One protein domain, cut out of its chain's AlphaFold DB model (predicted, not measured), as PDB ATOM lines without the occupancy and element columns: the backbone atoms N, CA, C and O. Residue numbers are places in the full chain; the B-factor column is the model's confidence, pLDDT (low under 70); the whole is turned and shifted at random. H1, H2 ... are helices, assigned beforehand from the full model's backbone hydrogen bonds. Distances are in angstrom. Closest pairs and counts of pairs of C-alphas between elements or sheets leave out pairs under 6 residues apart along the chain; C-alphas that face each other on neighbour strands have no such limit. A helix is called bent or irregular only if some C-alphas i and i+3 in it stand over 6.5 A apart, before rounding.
ATOM      1  N   ALA A 123     -23.377   6.969  -8.731       81.06
ATOM      2  CA  ALA A 123     -23.103   5.552  -8.510       81.06
ATOM      3  C   ALA A 123     -24.011   4.657  -9.375       81.06
ATOM      4  O   ALA A 123     -23.519   3.742 -10.031       81.06
ATOM      5  N   ALA A 124     -25.309   4.971  -9.451       86.12
ATOM      6  CA  ALA A 124     -26.260   4.234 -10.282       86.12
ATOM      7  C   ALA A 124     -25.966   4.359 -11.791       86.12
ATOM      8  O   ALA A 124     -26.085   3.380 -12.529       86.12
ATOM      9  N   GLU A 125     -25.566   5.543 -12.268       87.75
ATOM     10  CA  GLU A 125     -25.189   5.725 -13.677       87.75
ATOM     11  C   GLU A 125     -23.876   5.000 -14.009       87.75
ATOM     12  O   GLU A 125     -23.771   4.384 -15.070       87.75
ATOM     13  N   LEU A 126     -22.900   5.001 -13.093       83.62
ATOM     14  CA  LEU A 126     -21.660   4.236 -13.245       83.62
ATOM     15  C   LEU A 126     -21.922   2.730 -13.299       83.62
ATOM     16  O   LEU A 126     -21.383   2.058 -14.172       83.62
ATOM     17  N   GLU A 127     -22.768   2.196 -12.420       86.88
ATOM     18  CA  GLU A 127     -23.127   0.774 -12.421       86.88
ATOM     19  C   GLU A 127     -23.817   0.369 -13.732       86.88
ATOM     20  O   GLU A 127     -23.469  -0.635 -14.357       86.88
ATOM     21  N   LYS A 128     -24.730   1.208 -14.225       91.44
ATOM     22  CA  LYS A 128     -25.383   1.010 -15.521       91.44
ATOM     23  C   LYS A 128     -24.395   1.060 -16.691       91.44
ATOM     24  O   LYS A 128     -24.527   0.285 -17.640       91.44
ATOM     25  N   GLU A 129     -23.421   1.963 -16.646       88.56
ATOM     26  CA  GLU A 129     -22.372   2.065 -17.661       88.56
ATOM     27  C   GLU A 129     -21.429   0.853 -17.620       88.56
ATOM     28  O   GLU A 129     -21.073   0.319 -18.670       88.56
ATOM     29  N   ILE A 130     -21.094   0.352 -16.426       87.00
ATOM     30  CA  ILE A 130     -20.327  -0.887 -16.240       87.00
ATOM     31  C   ILE A 130     -21.066  -2.072 -16.864       87.00
ATOM     32  O   ILE A 130     -20.470  -2.818 -17.642       87.00
ATOM     33  N   GLU A 131     -22.364  -2.224 -16.596       90.81
ATOM     34  CA  GLU A 131     -23.176  -3.290 -17.194       90.81
ATOM     35  C   GLU A 131     -23.255  -3.163 -18.722       90.81
ATOM     36  O   GLU A 131     -23.123  -4.156 -19.443       90.81
ATOM     37  N   ARG A 132     -23.374  -1.938 -19.251       92.38
ATOM     38  CA  ARG A 132     -23.323  -1.692 -20.701       92.38
ATOM     39  C   ARG A 132     -21.985  -2.125 -21.300       92.38
ATOM     40  O   ARG A 132     -21.970  -2.809 -22.322       92.38
ATOM     41  N   MET A 133     -20.873  -1.733 -20.681       83.88
ATOM     42  CA  MET A 133     -19.533  -2.102 -21.144       83.88
ATOM     43  C   MET A 133     -19.298  -3.611 -21.061       83.88
ATOM     44  O   MET A 133     -18.680  -4.178 -21.958       83.88
ATOM     45  N   LYS A 134     -19.814  -4.275 -20.024       89.38
ATOM     46  CA  LYS A 134     -19.728  -5.729 -19.875       89.38
ATOM     47  C   LYS A 134     -20.501  -6.454 -20.977       89.38
ATOM     48  O   LYS A 134     -19.941  -7.340 -21.612       89.38
ATOM     49  N   ALA A 135     -21.730  -6.026 -21.264       89.56
ATOM     50  CA  ALA A 135     -22.520  -6.580 -22.362       89.56
ATOM     51  C   ALA A 135     -21.850  -6.356 -23.731       89.56
ATOM     52  O   ALA A 135     -21.831  -7.252 -24.575       89.56
ATOM     53  N   GLU A 136     -21.259  -5.178 -23.954       89.06
ATOM     54  CA  GLU A 136     -20.508  -4.890 -25.180       89.06
ATOM     55  C   GLU A 136     -19.252  -5.764 -25.289       89.06
ATOM     56  O   GLU A 136     -18.965  -6.297 -26.361       89.06
ATOM     57  N   LYS A 137     -18.528  -5.961 -24.180       86.19
ATOM     58  CA  LYS A 137     -17.367  -6.851 -24.115       86.19
ATOM     59  C   LYS A 137     -17.755  -8.286 -24.464       86.19
ATOM     60  O   LYS A 137     -17.103  -8.882 -25.312       86.19
ATOM     61  N   GLU A 138     -18.819  -8.820 -23.867       90.06
ATOM     62  CA  GLU A 138     -19.313 -10.169 -24.169       90.06
ATOM     63  C   GLU A 138     -19.706 -10.306 -25.649       90.06
ATOM     64  O   GLU A 138     -19.376 -11.304 -26.293       90.06
ATOM     65  N   ARG A 139     -20.337  -9.275 -26.234       92.81
ATOM     66  CA  ARG A 139     -20.658  -9.255 -27.670       92.81
ATOM     67  C   ARG A 139     -19.400  -9.288 -28.539       92.81
ATOM     68  O   ARG A 139     -19.352 -10.047 -29.502       92.81
ATOM     69  N   LEU A 140     -18.400  -8.471 -28.214       87.56
ATOM     70  CA  LEU A 140     -17.138  -8.406 -28.956       87.56
ATOM     71  C   LEU A 140     -16.314  -9.690 -28.804       87.56
ATOM     72  O   LEU A 140     -15.667 -10.112 -29.756       87.56
ATOM     73  N   GLU A 141     -16.346 -10.335 -27.638       85.56
ATOM     74  CA  GLU A 141     -15.715 -11.642 -27.429       85.56
ATOM     75  C   GLU A 141     -16.395 -12.733 -28.265       85.56
ATOM     76  O   GLU A 141     -15.702 -13.553 -28.871       85.56
ATOM     77  N   ALA A 142     -17.726 -12.709 -28.376       90.25
ATOM     78  CA  ALA A 142     -18.464 -13.611 -29.258       90.25
ATOM     79  C   ALA A 142     -18.154 -13.356 -30.744       90.25
ATOM     80  O   ALA A 142     -17.893 -14.300 -31.485       90.25
ATOM     81  N   GLU A 143     -18.120 -12.092 -31.176       87.75
ATOM     82  CA  GLU A 143     -17.750 -11.711 -32.548       87.75
ATOM     83  C   GLU A 143     -16.306 -12.108 -32.874       87.75
ATOM     84  O   GLU A 143     -16.021 -12.616 -33.956       87.75
ATOM     85  N   ARG A 144     -15.387 -11.954 -31.914       81.06
ATOM     86  CA  ARG A 144     -14.013 -12.441 -32.048       81.06
ATOM     87  C   ARG A 144     -13.987 -13.952 -32.257       81.06
ATOM     88  O   ARG A 144     -13.236 -14.419 -33.109       81.06
ATOM     89  N   GLN A 145     -14.756 -14.705 -31.476       87.62
ATOM     90  CA  GLN A 145     -14.786 -16.158 -31.588       87.62
ATOM     91  C   GLN A 145     -15.330 -16.605 -32.952       87.62
ATOM     92  O   GLN A 145     -14.731 -17.475 -33.577       87.62
ATOM     93  N   ASP A 146     -16.391 -15.957 -33.440       88.81
ATOM     94  CA  ASP A 146     -16.967 -16.213 -34.765       88.81
ATOM     95  C   ASP A 146     -15.968 -15.896 -35.892       88.81
ATOM     96  O   ASP A 146     -15.768 -16.698 -36.802       88.81
ATOM     97  N   LEU A 147     -15.250 -14.771 -35.802       85.00
ATOM     98  CA  LEU A 147     -14.203 -14.427 -36.767       85.00
ATOM     99  C   LEU A 147     -13.039 -15.425 -36.754       85.00
ATOM    100  O   LEU A 147     -12.505 -15.747 -37.814       85.00
ATOM    101  N   LEU A 148     -12.636 -15.920 -35.582       82.31
ATOM    102  CA  LEU A 148     -11.599 -16.951 -35.479       82.31
ATOM    103  C   LEU A 148     -12.052 -18.270 -36.115       82.31
ATOM    104  O   LEU A 148     -11.257 -18.912 -36.802       82.31
ATOM    105  N   GLU A 149     -13.319 -18.643 -35.938       88.00
ATOM    106  CA  GLU A 149     -13.907 -19.823 -36.575       88.00
ATOM    107  C   GLU A 149     -13.942 -19.660 -38.104       88.00
ATOM    108  O   GLU A 149     -13.412 -20.509 -38.819       88.00
ATOM    109  N   GLN A 150     -14.397 -18.508 -38.610       85.25
ATOM    110  CA  GLN A 150     -14.357 -18.184 -40.043       85.25
ATOM    111  C   GLN A 150     -12.936 -18.202 -40.623       85.25
ATOM    112  O   GLN A 150     -12.728 -18.679 -41.739       85.25
ATOM    113  N   ILE A 151     -11.942 -17.692 -39.888       80.44
ATOM    114  CA  ILE A 151     -10.535 -17.758 -40.302       80.44
ATOM    115  C   ILE A 151     -10.084 -19.216 -40.397       80.44
ATOM    116  O   ILE A 151      -9.429 -19.573 -41.376       80.44
ATOM    117  N   SER A 152     -10.447 -20.056 -39.426       83.00
ATOM    118  CA  SER A 152     -10.085 -21.476 -39.431       83.00
ATOM    119  C   SER A 152     -10.728 -22.241 -40.596       83.00
ATOM    120  O   SER A 152     -10.038 -22.988 -41.292       83.00
ATOM    121  N   ASP A 153     -11.997 -21.967 -40.903       84.69
ATOM    122  CA  ASP A 153     -12.705 -22.551 -42.046       84.69
ATOM    123  C   ASP A 153     -12.090 -22.110 -43.379       84.69
ATOM    124  O   ASP A 153     -11.886 -22.920 -44.288       84.69
ATOM    125  N   LEU A 154     -11.756 -20.822 -43.509       82.12
ATOM    126  CA  LEU A 154     -11.085 -20.288 -44.694       82.12
ATOM    127  C   LEU A 154      -9.681 -20.877 -44.863       82.12
ATOM    128  O   LEU A 154      -9.292 -21.196 -45.987       82.12
ATOM    129  N   GLN A 155      -8.933 -21.055 -43.771       77.25
ATOM    130  CA  GLN A 155      -7.640 -21.739 -43.789       77.25
ATOM    131  C   GLN A 155      -7.791 -23.177 -44.281       77.25
ATOM    132  O   GLN A 155      -7.064 -23.577 -45.188       77.25
ATOM    133  N   GLN A 156      -8.765 -23.925 -43.757       81.56
ATOM    134  CA  GLN A 156      -9.019 -25.294 -44.193       81.56
ATOM    135  C   GLN A 156      -9.363 -25.353 -45.690       81.56
ATOM    136  O   GLN A 156      -8.785 -26.157 -46.420       81.56
ATOM    137  N   GLN A 157     -10.223 -24.455 -46.179       80.12
ATOM    138  CA  GLN A 157     -10.562 -24.366 -47.604       80.12
ATOM    139  C   GLN A 157      -9.352 -24.004 -48.483       80.12
ATOM    140  O   GLN A 157      -9.217 -24.523 -49.591       80.12
ATOM    141  N   LEU A 158      -8.454 -23.136 -48.007       76.38
ATOM    142  CA  LEU A 158      -7.219 -22.760 -48.706       76.38
ATOM    143  C   LEU A 158      -6.213 -23.919 -48.771       76.38
ATOM    144  O   LEU A 158      -5.597 -24.137 -49.819       76.38
ATOM    145  N   THR A 159      -6.083 -24.687 -47.687       75.19
ATOM    146  CA  THR A 159      -5.259 -25.901 -47.637       75.19
ATOM    147  C   THR A 159      -5.827 -26.988 -48.559       75.19
ATOM    148  O   THR A 159      -5.083 -27.593 -49.332       75.19
ATOM    149  N   GLU A 160      -7.149 -27.189 -48.570       77.44
ATOM    150  CA  GLU A 160      -7.835 -28.125 -49.478       77.44
ATOM    151  C   GLU A 160      -7.742 -27.697 -50.957       77.44
ATOM    152  O   GLU A 160      -7.661 -28.546 -51.847       77.44
ATOM    153  N   ALA A 161      -7.678 -26.389 -51.234       77.06
ATOM    154  CA  ALA A 161      -7.463 -25.830 -52.572       77.06
ATOM    155  C   ALA A 161      -6.006 -25.944 -53.076       77.06
ATOM    156  O   ALA A 161      -5.712 -25.538 -54.205       77.06
ATOM    157  N   GLY A 162      -5.093 -26.513 -52.280       59.69
ATOM    158  CA  GLY A 162      -3.718 -26.801 -52.689       59.69
ATOM    159  C   GLY A 162      -2.784 -25.588 -52.689       59.69
ATOM    160  O   GLY A 162      -1.772 -25.599 -53.394       59.69
ATOM    161  N   MET A 163      -3.100 -24.537 -51.924       58.19
ATOM    162  CA  MET A 163      -2.143 -23.462 -51.661       58.19
ATOM    163  C   MET A 163      -1.104 -23.942 -50.640       58.19
ATOM    164  O   MET A 163      -1.453 -24.393 -49.557       58.19
ATOM    165  N   ASN A 164       0.181 -23.866 -51.002       61.78
ATOM    166  CA  ASN A 164       1.291 -24.322 -50.160       61.78
ATOM    167  C   ASN A 164       1.273 -23.613 -48.792       61.78
ATOM    168  O   ASN A 164       1.276 -22.379 -48.755       61.78
ATOM    169  N   ASP A 165       1.360 -24.381 -47.700       58.84
ATOM    170  CA  ASP A 165       1.330 -23.895 -46.307       58.84
ATOM    171  C   ASP A 165       2.277 -22.708 -46.048       58.84
ATOM    172  O   ASP A 165       1.941 -21.788 -45.310       58.84
ATOM    173  N   SER A 166       3.417 -22.638 -46.747       56.72
ATOM    174  CA  SER A 166       4.396 -21.548 -46.606       56.72
ATOM    175  C   SER A 166       3.910 -20.173 -47.098       56.72
ATOM    176  O   SER A 166       4.463 -19.154 -46.684       56.72
ATOM    177  N   ALA A 167       2.931 -20.108 -48.008       57.69
ATOM    178  CA  ALA A 167       2.347 -18.844 -48.471       57.69
ATOM    179  C   ALA A 167       1.202 -18.384 -47.555       57.69
ATOM    180  O   ALA A 167       0.980 -17.183 -47.402       57.69
ATOM    181  N   LEU A 168       0.515 -19.340 -46.925       56.28
ATOM    182  CA  LEU A 168      -0.531 -19.100 -45.935       56.28
ATOM    183  C   LEU A 168       0.071 -18.646 -44.595       56.28
ATOM    184  O   LEU A 168      -0.406 -17.681 -44.006       56.28
ATOM    185  N   GLU A 169       1.181 -19.255 -44.173       57.47
ATOM    186  CA  GLU A 169       1.943 -18.874 -42.977       57.47
ATOM    187  C   GLU A 169       2.517 -17.449 -43.095       57.47
ATOM    188  O   GLU A 169       2.443 -16.665 -42.154       57.47
ATOM    189  N   ALA A 170       2.970 -17.039 -44.287       59.16
ATOM    190  CA  ALA A 170       3.408 -15.663 -44.548       59.16
ATOM    191  C   ALA A 170       2.267 -14.623 -44.481       59.16
ATOM    192  O   ALA A 170       2.511 -13.471 -44.122       59.16
ATOM    193  N   LEU A 171       1.031 -15.020 -44.806       56.38
ATOM    194  CA  LEU A 171      -0.172 -14.182 -44.689       56.38
ATOM    195  C   LEU A 171      -0.679 -14.120 -43.237       56.38
ATOM    196  O   LEU A 171      -1.108 -13.066 -42.775       56.38
ATOM    197  N   LEU A 172      -0.552 -15.219 -42.491       53.97
ATOM    198  CA  LEU A 172      -0.895 -15.306 -41.068       53.97
ATOM    199  C   LEU A 172       0.091 -14.570 -40.163       53.97
ATOM    200  O   LEU A 172      -0.322 -14.000 -39.161       53.97
ATOM    201  N   ILE A 173       1.367 -14.470 -40.538       54.72
ATOM    202  CA  ILE A 173       2.337 -13.615 -39.833       54.72
ATOM    203  C   ILE A 173       1.933 -12.127 -39.907       54.72
ATOM    204  O   ILE A 173       2.300 -11.348 -39.027       54.72
ATOM    205  N   GLN A 174       1.129 -11.724 -40.900       49.91
ATOM    206  CA  GLN A 174       0.576 -10.367 -40.988       49.91
ATOM    207  C   GLN A 174      -0.656 -10.152 -40.083       49.91
ATOM    208  O   GLN A 174      -0.953  -9.017 -39.718       49.91
TER     209      GLN A 174
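AT A GLANCE: This is residues 123 to 174 of the 284 residues of an uncharacterized protein of Fistulifera solaris (UniProt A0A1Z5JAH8). One long, straight helix, H1, makes the length of a rod, and past residue 160 a tight turn of residues 161 to 164 folds back into a short helix, H2, in the shape of a hook. Residues 123 to 150, which belong to H1, stand free, and H2 runs back beside the last part of H1 with few contacts to it. The printed part has 52 residues with two named helices, H1 then H2, and no named strand; the class is all helix. The whole is extended, with a radius of gyration of the C-alphas of 18.4 A and spans of 58 by 18 by 6 A.

IN THESE COORDINATES: H1 covers residues 123 to 160, from C-alpha 123 at (-23.103, 5.552, -8.510) to C-alpha 160 at (-7.835, -28.125, -49.478), 55.2 A from first to last C-alpha. H2 covers residues 165 to 174, 14.6 A from first to last C-alpha, and ends with C-alpha 174 at (0.576, -10.367, -40.988). Neither helix is bent.

HOW THE PARTS SIT: A tight link of 4 residues joins H1 to H2. The two helices are close but not clearly touching, with 2 pairs of C-alphas within 8 A. Their closest C-alphas are those of Thr 159 and Asp 165, 7.0 A apart. They run opposite ways at a shallow tilt of 22 degrees, and their centres are 24.1 A apart. In H1 every O i to N i+4 pair is within hydrogen-bond range; in H2 it is 4 of 6.

THE WHOLE: The two C-alphas farthest apart are those of Ala 123 and Gly 162, at 58.1 A. The C-alphas of Ala 123 and Gln 174, the first and last printed, are 43.2 A apart. The printed part has no cut. The mean pLDDT of the printed part is 78.1; residues 162 to 174 are under 70, and the mean is 85 in H1 and 56 in H2.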